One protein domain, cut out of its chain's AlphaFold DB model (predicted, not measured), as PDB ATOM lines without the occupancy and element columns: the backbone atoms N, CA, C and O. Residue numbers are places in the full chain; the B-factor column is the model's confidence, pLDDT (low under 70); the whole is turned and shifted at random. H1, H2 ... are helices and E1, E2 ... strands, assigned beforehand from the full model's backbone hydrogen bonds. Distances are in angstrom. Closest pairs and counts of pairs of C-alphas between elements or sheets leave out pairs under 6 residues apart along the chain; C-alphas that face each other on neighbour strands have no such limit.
ATOM      1  N   ALA A   4     236.666 234.277 126.298       97.25
ATOM      2  CA  ALA A   4     236.285 235.601 125.811       97.25
ATOM      3  C   ALA A   4     235.269 235.526 124.660       97.25
ATOM      4  O   ALA A   4     234.365 236.354 124.592       97.25
ATOM      5  N   VAL A   5     235.397 234.522 123.784       97.19
ATOM      6  CA  VAL A   5     234.440 234.285 122.691       97.19
ATOM      7  C   VAL A   5     233.118 233.762 123.244       97.19
ATOM      8  O   VAL A   5     232.082 234.310 122.895       97.19
ATOM      9  N   ALA A   6     233.151 232.800 124.173       97.69
ATOM     10  CA  ALA A   6     231.940 232.290 124.818       97.69
ATOM     11  C   ALA A   6     231.161 233.404 125.543       97.69
ATOM     12  O   ALA A   6     229.948 233.505 125.402       97.69
ATOM     13  N   LEU A   7     231.858 234.287 126.269       98.12
ATOM     14  CA  LEU A   7     231.250 235.464 126.900       98.12
ATOM     15  C   LEU A   7     230.640 236.417 125.864       98.12
ATOM     16  O   LEU A   7     229.525 236.890 126.059       98.12
ATOM     17  N   ALA A   8     231.350 236.685 124.763       97.94
ATOM     18  CA  ALA A   8     230.829 237.519 123.685       97.94
ATOM     19  C   ALA A   8     229.547 236.922 123.087       97.94
ATOM     20  O   ALA A   8     228.551 237.628 122.978       97.94
ATOM     21  N   GLU A   9     229.540 235.630 122.759       97.19
ATOM     22  CA  GLU A   9     228.364 234.928 122.236       97.19
ATOM     23  C   GLU A   9     227.191 234.984 123.225       97.19
ATOM     24  O   GLU A   9     226.090 235.367 122.834       97.19
ATOM     25  N   CYS A  10     227.417 234.731 124.521       96.81
ATOM     26  CA  CYS A  10     226.375 234.886 125.543       96.81
ATOM     27  C   CYS A  10     225.752 236.293 125.561       96.81
ATOM     28  O   CYS A  10     224.564 236.425 125.844       96.81
ATOM     29  N   CYS A  11     226.541 237.332 125.275       97.25
ATOM     30  CA  CYS A  11     226.094 238.721 125.303       97.25
ATOM     31  C   CYS A  11     225.349 239.175 124.039       97.25
ATOM     32  O   CYS A  11     224.476 240.034 124.144       97.25
ATOM     33  N   MET A  12     225.708 238.681 122.847       95.50
ATOM     34  CA  MET A  12     225.191 239.244 121.584       95.50
ATOM     35  C   MET A  12     224.544 238.256 120.613       95.50
ATOM     36  O   MET A  12     223.975 238.697 119.619       95.50
ATOM     37  N   MET A  13     224.580 236.946 120.880       92.81
ATOM     38  CA  MET A  13     224.113 235.947 119.910       92.81
ATOM     39  C   MET A  13     222.612 236.047 119.596       92.81
ATOM     40  O   MET A  13     222.190 235.701 118.491       92.81
ATOM     41  N   GLN A  14     221.807 236.548 120.537       92.62
ATOM     42  CA  GLN A  14     220.426 236.951 120.274       92.62
ATOM     43  C   GLN A  14     220.389 238.420 119.845       92.62
ATOM     44  O   GLN A  14     220.513 239.318 120.677       92.62
ATOM     45  N   ARG A  15     220.186 238.661 118.545       90.69
ATOM     46  CA  ARG A  15     220.236 240.004 117.938       90.69
ATOM     47  C   ARG A  15     219.281 241.012 118.585       90.69
ATOM     48  O   ARG A  15     219.659 242.164 118.769       90.69
ATOM     49  N   ASP A  16     218.087 240.563 118.964       91.31
ATOM     50  CA  ASP A  16     217.033 241.422 119.521       91.31
ATOM     51  C   ASP A  16     217.073 241.512 121.058       91.31
ATOM     52  O   ASP A  16     216.250 242.189 121.668       91.31
ATOM     53  N   ALA A  17     218.021 240.819 121.695       90.88
ATOM     54  CA  ALA A  17     218.125 240.701 123.148       90.88
ATOM     55  C   ALA A  17     219.590 240.737 123.607       90.88
ATOM     56  O   ALA A  17     220.036 239.900 124.396       90.88
ATOM     57  N   VAL A  18     220.353 241.703 123.088       94.19
ATOM     58  CA  VAL A  18     221.743 241.905 123.506       94.19
ATOM     59  C   VAL A  18     221.809 242.322 124.972       94.19
ATOM     60  O   VAL A  18     221.005 243.122 125.447       94.19
ATOM     61  N   VAL A  19     222.795 241.790 125.688       96.31
ATOM     62  CA  VAL A  19     223.000 242.082 127.102       96.31
ATOM     63  C   VAL A  19     224.481 242.193 127.430       96.31
ATOM     64  O   VAL A  19     225.284 241.341 127.057       96.31
ATOM     65  N   GLY A  20     224.866 243.254 128.135       98.00
ATOM     66  CA  GLY A  20     226.250 243.457 128.541       98.00
ATOM     67  C   GLY A  20     226.665 242.567 129.703       98.00
ATOM     68  O   GLY A  20     225.846 241.929 130.368       98.00
ATOM     69  N   ALA A  21     227.962 242.551 129.985       98.44
ATOM     70  CA  ALA A  21     228.504 241.852 131.142       98.44
ATOM     71  C   ALA A  21     229.781 242.521 131.644       98.44
ATOM     72  O   ALA A  21     230.574 243.045 130.862       98.44
ATOM     73  N   GLN A  22     229.988 242.452 132.955       98.50
ATOM     74  CA  GLN A  22     231.237 242.811 133.615       98.50
ATOM     75  C   GLN A  22     231.845 241.555 134.217       98.50
ATOM     76  O   GLN A  22     231.215 240.892 135.037       98.50
ATOM     77  N   VAL A  23     233.063 241.224 133.800       98.44
ATOM     78  CA  VAL A  23     233.764 239.998 134.180       98.44
ATOM     79  C   VAL A  23     235.129 240.352 134.752       98.44
ATOM     80  O   VAL A  23     235.880 241.118 134.155       98.44
ATOM     81  N   ASP A  24     235.472 239.762 135.890       97.94
ATOM     82  CA  ASP A  24     236.780 239.868 136.519       97.94
ATOM     83  C   ASP A  24     237.472 238.500 136.552       97.94
ATOM     84  O   ASP A  24     237.041 237.553 137.214       97.94
ATOM     85  N   LEU A  25     238.581 238.401 135.822       96.94
ATOM     86  CA  LEU A  25     239.424 237.211 135.742       96.94
ATOM     87  C   LEU A  25     240.745 237.385 136.509       96.94
ATOM     88  O   LEU A  25     241.670 236.588 136.345       96.94
ATOM     89  N   SER A  26     240.848 238.396 137.377       95.25
ATOM     90  CA  SER A  26     242.042 238.678 138.193       95.25
ATOM     91  C   SER A  26     242.401 237.549 139.166       95.25
ATOM     92  O   SER A  26     243.522 237.498 139.663       95.25
ATOM     93  N   HIS A  27     241.487 236.602 139.393       93.50
ATOM     94  CA  HIS A  27     241.729 235.389 140.176       93.50
ATOM     95  C   HIS A  27     242.754 234.422 139.559       93.50
ATOM     96  O   HIS A  27     243.199 233.507 140.251       93.50
ATOM     97  N   TRP A  28     243.151 234.611 138.294       93.56
ATOM     98  CA  TRP A  28     244.128 233.756 137.608       93.56
ATOM     99  C   TRP A  28     245.382 234.521 137.144       93.56
ATOM    100  O   TRP A  28     245.685 234.536 135.949       93.56
ATOM    101  N   PRO A  29     246.165 235.125 138.060       85.31
ATOM    102  CA  PRO A  29     247.306 235.972 137.696       85.31
ATOM    103  C   PRO A  29     248.470 235.198 137.055       85.31
ATOM    104  O   PRO A  29     249.288 235.790 136.357       85.31
ATOM    105  N   GLY A  30     248.554 233.880 137.274       88.25
ATOM    106  CA  GLY A  30     249.618 233.025 136.734       88.25
ATOM    107  C   GLY A  30     249.391 232.545 135.297       88.25
ATOM    108  O   GLY A  30     250.292 231.953 134.705       88.25
ATOM    109  N   LEU A  31     248.205 232.772 134.721       91.62
ATOM    110  CA  LEU A  31     247.914 232.350 133.352       91.62
ATOM    111  C   LEU A  31     248.305 233.444 132.348       91.62
ATOM    112  O   LEU A  31     247.902 234.599 132.510       91.62
ATOM    113  N   PRO A  32     249.020 233.109 131.256       94.25
ATOM    114  CA  PRO A  32     249.226 234.045 130.160       94.25
ATOM    115  C   PRO A  32     247.883 234.567 129.645       94.25
ATOM    116  O   PRO A  32     246.985 233.772 129.370       94.25
ATOM    117  N   LEU A  33     247.758 235.885 129.438       94.19
ATOM    118  CA  LEU A  33     246.481 236.512 129.062       94.19
ATOM    119  C   LEU A  33     245.799 235.811 127.876       94.19
ATOM    120  O   LEU A  33     244.600 235.554 127.906       94.19
ATOM    121  N   ARG A  34     246.572 235.462 126.839       94.69
ATOM    122  CA  ARG A  34     246.053 234.756 125.658       94.69
ATOM    123  C   ARG A  34     245.416 233.406 126.006       94.69
ATOM    124  O   ARG A  34     244.411 233.050 125.412       94.69
ATOM    125  N   ALA A  35     245.986 232.674 126.962       95.00
ATOM    126  CA  ALA A  35     245.487 231.370 127.382       95.00
ATOM    127  C   ALA A  35     244.231 231.521 128.248       95.00
ATOM    128  O   ALA A  35     243.290 230.751 128.098       95.00
ATOM    129  N   LEU A  36     244.188 232.549 129.099       95.69
ATOM    130  CA  LEU A  36     243.013 232.868 129.905       95.69
ATOM    131  C   LEU A  36     241.811 233.281 129.038       95.69
ATOM    132  O   LEU A  36     240.706 232.786 129.244       95.69
ATOM    133  N   LEU A  37     242.030 234.149 128.045       96.06
ATOM    134  CA  LEU A  37     240.960 234.665 127.185       96.06
ATOM    135  C   LEU A  37     240.572 233.700 126.058       96.06
ATOM    136  O   LEU A  37     239.386 233.489 125.816       96.06
ATOM    137  N   PHE A  38     241.555 233.113 125.375       96.62
ATOM    138  CA  PHE A  38     241.350 232.382 124.117       96.62
ATOM    139  C   PHE A  38     241.794 230.917 124.174       96.62
ATOM    140  O   PHE A  38     241.704 230.216 123.172       96.62
ATOM    141  N   GLY A  39     242.268 230.428 125.324       95.62
ATOM    142  CA  GLY A  39     242.604 229.016 125.487       95.62
ATOM    143  C   GLY A  39     241.360 228.133 125.389       95.62
ATOM    144  O   GLY A  39     240.329 228.431 125.997       95.62
ATOM    145  N   GLU A  40     241.471 227.025 124.660       94.38
ATOM    146  CA  GLU A  40     240.372 226.095 124.357       94.38
ATOM    147  C   GLU A  40     240.487 224.791 125.159       94.38
ATOM    148  O   GLU A  40     240.498 223.690 124.623       94.38
ATOM    149  N   ALA A  41     240.579 224.912 126.485       88.00
ATOM    150  CA  ALA A  41     240.466 223.755 127.370       88.00
ATOM    151  C   ALA A  41     239.016 223.241 127.424       88.00
ATOM    152  O   ALA A  41     238.075 224.044 127.499       88.00
ATOM    153  N   GLN A  42     238.869 221.914 127.420       89.94
ATOM    154  CA  GLN A  42     237.596 221.195 127.513       89.94
ATOM    155  C   GLN A  42     236.996 221.247 128.930       89.94
ATOM    156  O   GLN A  42     237.675 221.615 129.888       89.94
ATOM    157  N   GLY A  43     235.719 220.870 129.060       90.06
ATOM    158  CA  GLY A  43     235.057 220.701 130.362       90.06
ATOM    159  C   GLY A  43     234.740 222.003 131.102       90.06
ATOM    160  O   GLY A  43     234.675 222.007 132.328       90.06
ATOM    161  N   ARG A  44     234.562 223.118 130.383       94.00
ATOM    162  CA  ARG A  44     234.195 224.419 130.964       94.00
ATOM    163  C   ARG A  44     232.842 224.874 130.446       94.00
ATOM    164  O   ARG A  44     232.551 224.724 129.263       94.00
ATOM    165  N   VAL A  45     232.055 225.470 131.334       95.31
ATOM    166  CA  VAL A  45     230.724 226.006 131.039       95.31
ATOM    167  C   VAL A  45     230.619 227.402 131.649       95.31
ATOM    168  O   VAL A  45     231.151 227.650 132.730       95.31
ATOM    169  N   VAL A  46     229.942 228.309 130.948       96.62
ATOM    170  CA  VAL A  46     229.559 229.632 131.452       96.62
ATOM    171  C   VAL A  46     228.051 229.623 131.671       96.62
ATOM    172  O   VAL A  46     227.306 229.182 130.800       96.62
ATOM    173  N   VAL A  47     227.606 230.094 132.835       97.12
ATOM    174  CA  VAL A  47     226.186 230.156 133.192       97.12
ATOM    175  C   VAL A  47     225.877 231.531 133.769       97.12
ATOM    176  O   VAL A  47     226.555 231.988 134.688       97.12
ATOM    177  N   SER A  48     224.824 232.158 133.253       96.56
ATOM    178  CA  SER A  48     224.197 233.335 133.855       96.56
ATOM    179  C   SER A  48     223.012 232.878 134.703       96.56
ATOM    180  O   SER A  48     222.154 232.146 134.219       96.56
ATOM    181  N   THR A  49     222.957 233.292 135.968       97.56
ATOM    182  CA  THR A  49     221.905 232.889 136.915       97.56
ATOM    183  C   THR A  49     221.582 234.033 137.881       97.56
ATOM    184  O   THR A  49     222.498 234.765 138.262       97.56
ATOM    185  N   PRO A  50     220.313 234.204 138.303       97.31
ATOM    186  CA  PRO A  50     219.969 235.089 139.416       97.31
ATOM    187  C   PRO A  50     220.386 234.514 140.783       97.31
ATOM    188  O   PRO A  50     220.486 235.267 141.746       97.31
ATOM    189  N   ASP A  51     220.647 233.205 140.870       97.94
ATOM    190  CA  ASP A  51     221.057 232.514 142.095       97.94
ATOM    191  C   ASP A  51     222.387 231.783 141.875       97.94
ATOM    192  O   ASP A  51     222.452 230.603 141.513       97.94
ATOM    193  N   ALA A  52     223.480 232.522 142.053       97.94
ATOM    194  CA  ALA A  52     224.821 231.961 141.954       97.94
ATOM    195  C   ALA A  52     225.137 230.997 143.108       97.94
ATOM    196  O   ALA A  52     225.916 230.063 142.923       97.94
ATOM    197  N   ALA A  53     224.539 231.198 144.287       98.06
ATOM    198  CA  ALA A  53     224.808 230.374 145.459       98.06
ATOM    199  C   ALA A  53     224.304 228.941 145.251       98.06
ATOM    200  O   ALA A  53     225.052 227.998 145.511       98.06
ATOM    201  N   ALA A  54     223.094 228.774 144.712       98.38
ATOM    202  CA  ALA A  54     222.546 227.460 144.383       98.38
ATOM    203  C   ALA A  54     223.410 226.712 143.355       98.38
ATOM    204  O   ALA A  54     223.718 225.534 143.541       98.38
ATOM    205  N   VAL A  55     223.866 227.397 142.298       98.31
ATOM    206  CA  VAL A  55     224.734 226.791 141.272       98.31
ATOM    207  C   VAL A  55     226.081 226.366 141.860       98.31
ATOM    208  O   VAL A  55     226.547 225.263 141.583       98.31
ATOM    209  N   LEU A  56     226.699 227.203 142.700       98.31
ATOM    210  CA  LEU A  56     227.965 226.866 143.355       98.31
ATOM    211  C   LEU A  56     227.821 225.680 144.319       98.31
ATOM    212  O   LEU A  56     228.694 224.815 144.341       98.31
ATOM    213  N   GLN A  57     226.728 225.609 145.085       98.44
ATOM    214  CA  GLN A  57     226.447 224.477 145.974       98.44
ATOM    215  C   GLN A  57     226.250 223.176 145.189       98.44
ATOM    216  O   GLN A  57     226.811 222.144 145.560       98.44
ATOM    217  N   LEU A  58     225.508 223.226 144.078       98.19
ATOM    218  CA  LEU A  58     225.297 222.072 143.206       98.19
ATOM    219  C   LEU A  58     226.599 221.604 142.540       98.19
ATOM    220  O   LEU A  58     226.853 220.404 142.450       98.19
ATOM    221  N   ALA A  59     227.440 222.536 142.088       97.94
ATOM    222  CA  ALA A  59     228.744 222.202 141.526       97.94
ATOM    223  C   ALA A  59     229.647 221.544 142.582       97.94
ATOM    224  O   ALA A  59     230.252 220.502 142.319       97.94
ATOM    225  N   ALA A  60     229.670 222.093 143.800       98.12
ATOM    226  CA  ALA A  60     230.438 221.547 144.912       98.12
ATOM    227  C   ALA A  60     229.986 220.129 145.300       98.12
ATOM    228  O   ALA A  60     230.842 219.274 145.530       98.12
ATOM    229  N   SER A  61     228.678 219.840 145.312       98.31
ATOM    230  CA  SER A  61     228.167 218.495 145.629       98.31
ATOM    231  C   SER A  61     228.565 217.428 144.602       98.31
ATOM    232  O   SER A  61     228.614 216.248 144.940       98.31
ATOM    233  N   HIS A  62     228.911 217.840 143.380       97.81
ATOM    234  CA  HIS A  62     229.413 216.969 142.314       97.81
ATOM    235  C   HIS A  62     230.942 217.021 142.154       97.81
ATOM    236  O   HIS A  62     231.480 216.440 141.213       97.81
ATOM    237  N   GLY A  63     231.662 217.725 143.036       97.69
ATOM    238  CA  GLY A  63     233.117 217.875 142.937       97.69
ATOM    239  C   GLY A  63     233.582 218.691 141.724       97.69
ATOM    240  O   GLY A  63     234.731 218.562 141.304       97.69
ATOM    241  N   VAL A  64     232.712 219.527 141.149       97.56
ATOM    242  CA  VAL A  64     233.017 220.377 139.992       97.56
ATOM    243  C   VAL A  64     233.496 221.752 140.473       97.56
ATOM    244  O   VAL A  64     232.745 222.460 141.150       97.56
ATOM    245  N   PRO A  65     234.719 222.190 140.116       95.88
ATOM    246  CA  PRO A  65     235.182 223.535 140.436       95.88
ATOM    247  C   PRO A  65     234.336 224.593 139.718       95.88
ATOM    248  O   PRO A  65     234.240 224.595 138.491       95.88
ATOM    249  N   ALA A  66     233.766 225.527 140.475       97.38
ATOM    250  CA  ALA A  66     232.968 226.625 139.941       97.38
ATOM    251  C   ALA A  66     233.280 227.937 140.669       97.38
ATOM    252  O   ALA A  66     233.741 227.948 141.813       97.38
ATOM    253  N   ARG A  67     233.055 229.061 139.987       97.25
ATOM    254  CA  ARG A  67     233.318 230.404 140.511       97.25
ATOM    255  C   ARG A  67     232.408 231.421 139.833       97.25
ATOM    256  O   ARG A  67     232.212 231.363 138.624       97.25
ATOM    257  N   VAL A  68     231.938 232.396 140.608       98.25
ATOM    258  CA  VAL A  68     231.365 233.629 140.058       98.25
ATOM    259  C   VAL A  68     232.495 234.475 139.490       98.25
ATOM    260  O   VAL A  68     233.421 234.839 140.213       98.25
ATOM    261  N   ILE A  69     232.419 234.767 138.196       97.94
ATOM    262  CA  ILE A  69     233.429 235.550 137.472       97.94
ATOM    263  C   ILE A  69     232.957 236.963 137.132       97.94
ATOM    264  O   ILE A  69     233.719 237.721 136.553       97.94
ATOM    265  N   GLY A  70     231.708 237.322 137.425       97.81
ATOM    266  CA  GLY A  70     231.145 238.579 136.950       97.81
ATOM    267  C   GLY A  70     229.642 238.705 137.147       97.81
ATOM    268  O   GLY A  70     229.033 237.915 137.868       97.81
ATOM    269  N   GLN A  71     229.062 239.704 136.486       98.12
ATOM    270  CA  GLN A  71     227.634 240.018 136.505       98.12
ATOM    271  C   GLN A  71     227.133 240.411 135.111       98.12
ATOM    272  O   GLN A  71     227.861 240.995 134.306       98.12
ATOM    273  N   VAL A  72     225.866 240.095 134.849       97.94
ATOM    274  CA  VAL A  72     225.140 240.505 133.642       97.94
ATOM    275  C   VAL A  72     224.610 241.925 133.836       97.94
ATOM    276  O   VAL A  72     224.021 242.235 134.867       97.94
ATOM    277  N   MET A  73     224.778 242.770 132.824       96.38
ATOM    278  CA  MET A  73     224.433 244.190 132.846       96.38
ATOM    279  C   MET A  73     223.346 244.466 131.800       96.38
ATOM    280  O   MET A  73     223.657 244.712 130.635       96.38
ATOM    281  N   LYS A  74     222.071 244.408 132.220       88.06
ATOM    282  CA  LYS A  74     220.883 244.457 131.337       88.06
ATOM    283  C   LYS A  74     220.873 245.628 130.351       88.06
ATOM    284  O   LYS A  74     220.547 245.421 129.192       88.06
ATOM    285  N   ASP A  75     221.319 246.799 130.789       86.62
ATOM    286  CA  ASP A  75     221.274 248.030 129.989       86.62
ATOM    287  C   ASP A  75     222.652 248.443 129.438       86.62
ATOM    288  O   ASP A  75     222.846 249.571 128.985       86.62
ATOM    289  N   SER A  76     223.645 247.547 129.495       91.56
ATOM    290  CA  SER A  76     224.987 247.824 128.980       91.56
ATOM    291  C   SER A  76     225.151 247.336 127.544       91.56
ATOM    292  O   SER A  76     224.942 246.165 127.235       91.56
ATOM    293  N   GLY A  77     225.637 248.223 126.677       95.75
ATOM    294  CA  GLY A  77     226.042 247.904 125.308       95.75
ATOM    295  C   GLY A  77     227.464 247.347 125.188       95.75
ATOM    296  O   GLY A  77     228.032 247.397 124.093       95.75
ATOM    297  N   SER A  78     228.080 246.862 126.272       98.12
ATOM    298  CA  SER A  78     229.457 246.352 126.263       98.12
ATOM    299  C   SER A  78     229.671 245.069 127.072       98.12
ATOM    300  O   SER A  78     229.030 244.817 128.094       98.12
ATOM    301  N   LEU A  79     230.641 244.277 126.609       98.50
ATOM    302  CA  LEU A  79     231.330 243.256 127.388       98.50
ATOM    303  C   LEU A  79     232.624 243.860 127.940       98.50
ATOM    304  O   LEU A  79     233.482 244.332 127.186       98.50
ATOM    305  N   GLU A  80     232.768 243.836 129.259       98.50
ATOM    306  CA  GLU A  80     233.911 244.386 129.975       98.50
ATOM    307  C   GLU A  80     234.638 243.262 130.709       98.50
ATOM    308  O   GLU A  80     234.044 242.571 131.533       98.50
ATOM    309  N   ILE A  81     235.924 243.069 130.412       98.38
ATOM    310  CA  ILE A  81     236.745 242.021 131.028       98.38
ATOM    311  C   ILE A  81     237.949 242.662 131.714       98.38
ATOM    312  O   ILE A  81     238.773 243.308 131.063       98.38
ATOM    313  N   SER A  82     238.074 242.437 133.016       97.75
ATOM    314  CA  SER A  82     239.217 242.839 133.833       97.75
ATOM    315  C   SER A  82     240.155 241.654 134.065       97.75
ATOM    316  O   SER A  82     239.714 240.542 134.353       97.75
ATOM    317  N   VAL A  83     241.461 241.886 133.929       95.81
ATOM    318  CA  VAL A  83     242.527 240.919 134.236       95.81
ATOM    319  C   VAL A  83     243.667 241.656 134.937       95.81
ATOM    320  O   VAL A  83     244.545 242.243 134.295       95.81
ATOM    321  N   GLY A  84     243.640 241.661 136.268       92.12
ATOM    322  CA  GLY A  84     244.514 242.497 137.083       92.12
ATOM    323  C   GLY A  84     244.279 243.976 136.775       92.12
ATOM    324  O   GLY A  84     243.154 244.461 136.821       92.12
ATOM    325  N   SER A  85     245.338 244.696 136.400       91.88
ATOM    326  CA  SER A  85     245.251 246.107 135.993       91.88
ATOM    327  C   SER A  85     244.764 246.322 134.556       91.88
ATOM    328  O   SER A  85     244.559 247.460 134.134       91.88
ATOM    329  N   ARG A  86     244.610 245.253 133.765       94.19
ATOM    330  CA  ARG A  86     244.216 245.351 132.357       94.19
ATOM    331  C   ARG A  86     242.703 245.292 132.240       94.19
ATOM    332  O   ARG A  86     242.073 244.423 132.833       94.19
ATOM    333  N   ARG A  87     242.144 246.160 131.400       95.94
ATOM    334  CA  ARG A  87     240.717 246.182 131.079       95.94
ATOM    335  C   ARG A  87     240.515 246.066 129.578       95.94
ATOM    336  O   ARG A  87     241.184 246.749 128.805       95.94
ATOM    337  N   ILE A  88     239.586 245.213 129.176       96.50
ATOM    338  CA  ILE A  88     239.118 245.072 127.801       96.50
ATOM    339  C   ILE A  88     237.680 245.567 127.773       96.50
ATOM    340  O   ILE A  88     236.846 245.075 128.526       96.50
ATOM    341  N   LEU A  89     237.406 246.541 126.909       97.94
ATOM    342  CA  LEU A  89     236.068 247.049 126.639       97.94
ATOM    343  C   LEU A  89     235.698 246.671 125.206       97.94
ATOM    344  O   LEU A  89     236.319 247.156 124.260       97.94
ATOM    345  N   ALA A  90     234.700 245.809 125.050       97.88
ATOM    346  CA  ALA A  90     234.232 245.343 123.755       97.88
ATOM    347  C   ALA A  90     232.764 245.756 123.547       97.88
ATOM    348  O   ALA A  90     231.872 245.170 124.162       97.88
ATOM    349  N   PRO A  91     232.487 246.763 122.696       98.00
ATOM    350  CA  PRO A  91     231.117 247.139 122.359       98.00
ATOM    351  C   PRO A  91     230.367 245.976 121.702       98.00
ATOM    352  O   PRO A  91     230.852 245.405 120.721       98.00
ATOM    353  N   LEU A  92     229.170 245.656 122.199       97.69
ATOM    354  CA  LEU A  92     228.373 244.529 121.708       97.69
ATOM    355  C   LEU A  92     227.992 244.697 120.243       97.69
ATOM    356  O   LEU A  92     228.048 243.726 119.505       97.69
ATOM    357  N   ALA A  93     227.713 245.921 119.787       96.31
ATOM    358  CA  ALA A  93     227.437 246.189 118.375       96.31
ATOM    359  C   ALA A  93     228.604 245.769 117.461       96.31
ATOM    360  O   ALA A  93     228.393 245.195 116.396       96.31
ATOM    361  N   ARG A  94     229.852 245.994 117.900       97.19
ATOM    362  CA  ARG A  94     231.045 245.588 117.144       97.19
ATOM    363  C   ARG A  94     231.236 244.073 117.172       97.19
ATOM    364  O   ARG A  94     231.616 243.503 116.156       97.19
ATOM    365  N   LEU A  95     230.988 243.437 118.318       97.12
ATOM    366  CA  LEU A  95     231.043 241.979 118.450       97.12
ATOM    367  C   LEU A  95     229.968 241.300 117.591       97.12
ATOM    368  O   LEU A  95     230.282 240.366 116.862       97.12
ATOM    369  N   ALA A  96     228.739 241.812 117.634       96.19
ATOM    370  CA  ALA A  96     227.607 241.333 116.857       96.19
ATOM    371  C   ALA A  96     227.896 241.433 115.360       96.19
ATOM    372  O   ALA A  96     227.811 240.423 114.676       96.19
ATOM    373  N   ALA A  97     228.326 242.598 114.863       95.38
ATOM    374  CA  ALA A  97     228.686 242.759 113.454       95.38
ATOM    375  C   ALA A  97     229.822 241.805 113.043       95.38
ATOM    376  O   ALA A  97     229.733 241.112 112.031       95.38
ATOM    377  N   ALA A  98     230.874 241.703 113.865       95.12
ATOM    378  CA  ALA A  98     231.999 240.809 113.593       95.12
ATOM    379  C   ALA A  98     231.605 239.322 113.571       95.12
ATOM    380  O   ALA A  98     232.239 238.548 112.864       95.12
ATOM    381  N   TYR A  99     230.593 238.913 114.336       95.69
ATOM    382  CA  TYR A  99     230.126 237.528 114.377       95.69
ATOM    383  C   TYR A  99     229.094 237.233 113.285       95.69
ATOM    384  O   TYR A  99     229.232 236.290 112.509       95.69
ATOM    385  N   HIS A 100     228.054 238.055 113.213       95.19
ATOM    386  CA  HIS A 100     226.893 237.830 112.370       95.19
ATOM    387  C   HIS A 100     227.115 238.176 110.902       95.19
ATOM    388  O   HIS A 100     226.543 237.512 110.036       95.19
ATOM    389  N   ASP A 101     227.919 239.202 110.629       95.50
ATOM    390  CA  ASP A 101     228.061 239.741 109.280       95.50
ATOM    391  C   ASP A 101     229.337 239.233 108.604       95.50
ATOM    392  O   ASP A 101     229.494 239.410 107.401       95.50
ATOM    393  N   ALA A 102     230.219 238.530 109.325       94.25
ATOM    394  CA  ALA A 102     231.465 237.999 108.772       94.25
ATOM    395  C   ALA A 102     231.248 237.132 107.522       94.25
ATOM    396  O   ALA A 102     231.869 237.382 106.490       94.25
ATOM    397  N   ILE A 103     230.356 236.137 107.595       93.50
ATOM    398  CA  ILE A 103     230.049 235.266 106.451       93.50
ATOM    399  C   ILE A 103     229.312 236.042 105.343       93.50
ATOM    400  O   ILE A 103     229.792 236.009 104.210       93.50
ATOM    401  N   PRO A 104     228.212 236.780 105.618       93.75
ATOM    402  CA  PRO A 104     227.556 237.612 104.607       93.75
ATOM    403  C   PRO A 104     228.509 238.554 103.863       93.75
ATOM    404  O   PRO A 104     228.454 238.641 102.636       93.75
ATOM    405  N   LEU A 105     229.416 239.220 104.582       92.75
ATOM    406  CA  LEU A 105     230.405 240.125 104.000       92.75
ATOM    407  C   LEU A 105     231.406 239.365 103.132       92.75
ATOM    408  O   LEU A 105     231.668 239.792 102.011       92.75
ATOM    409  N   ALA A 106     231.923 238.230 103.609       92.31
ATOM    410  CA  ALA A 106     232.846 237.399 102.839       92.31
ATOM    411  C   ALA A 106     232.208 236.873 101.542       92.31
ATOM    412  O   ALA A 106     232.863 236.835 100.506       92.31
ATOM    413  N   MET A 107     230.923 236.512 101.582       92.56
ATOM    414  CA  MET A 107     230.182 236.016 100.418       92.56
ATOM    415  C   MET A 107     229.745 237.119  99.444       92.56
ATOM    416  O   MET A 107     229.530 236.838  98.270       92.56
ATOM    417  N   SER A 108     229.600 238.360  99.914       88.75
ATOM    418  CA  SER A 108     229.212 239.507  99.075       88.75
ATOM    419  C   SER A 108     230.394 240.143  98.344       88.75
ATOM    420  O   SER A 108     230.201 240.989  97.472       88.75
ATOM    421  N   GLN A 109     231.627 239.764  98.690       79.56
ATOM    422  CA  GLN A 109     232.798 240.186  97.937       79.56
ATOM    423  C   GLN A 109     232.849 239.408  96.615       79.56
ATOM    424  O   GLN A 109     232.737 238.179  96.632       79.56
TER     425      GLN A 109
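This is residues 4 to 109 of the 125 residues of the protein "AIRS_C domain-containing protein" of Gemmatimonadaceae bacterium (UniProt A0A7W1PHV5). A four-stranded sheet is covered on one face by H1, and no named helix covers its other face. H4 and H5 lead away toward one end of the long axis, and H3 lies toward the other. The 106 printed residues hold five named helices and four named strands, in the order H1 E1 H2 H3 E2 E3 E4 H4 H5; the class is mixed, helices and strands. The mixed sheet runs E2 E1 E3 E4. The whole is elongated, 51 by 30 by 26 A, and only just compact, close to loose, with a radius of gyration of the C-alphas of 15.4 A.

H1, residues 4 to 12, begins with C-alpha 4 at (236.285, 235.601, 125.811). E1 is residues 20 to 24, H2 33 to 38, H3 52 to 61 with 14.4 A, E2 70 to 73, E3 78 to 83 with 16.2 A, E4 86 to 91 with 16.6 A, and H4 92 to 100. H5, residues 102 to 108, ends with C-alpha 108 at (229.212, 239.507, 99.075).

E1 and E3 are parallel, with N 23 and O 80 2.8 A apart. E2 is antiparallel to E1, with N 22 and O 71 2.9 A apart. E3 and E4 form a hairpin, with N 81 and O 88 2.9 A apart. H1 and H4 with this sheet make two layers, helices on one face of a sheet. H1 runs along the strands at a height of 9.1 A over the sheet. H1 touches H4 about perpendicular, at 80 degrees; their closest C-alphas, Met 12 and Ala 96, are 5.7 A apart. H1 touches H2 at a steep tilt of 50 degrees; their closest C-alphas, Ala 4 and Leu 37, are 5.0 A apart. H2 only grazes the sheet. H3 and H5 are not on it. H4 and H5 meet only through their link. In H1, H2, H3, H4 and H5 every O i to N i+4 pair is within hydrogen-bond range.

The farthest C-alphas, Ser 61 and Gln 109, are 52.6 A apart. The printed part has no cut. The link from H2 to H3, 13 residues, is long. No printed residue is under 70 in pLDDT.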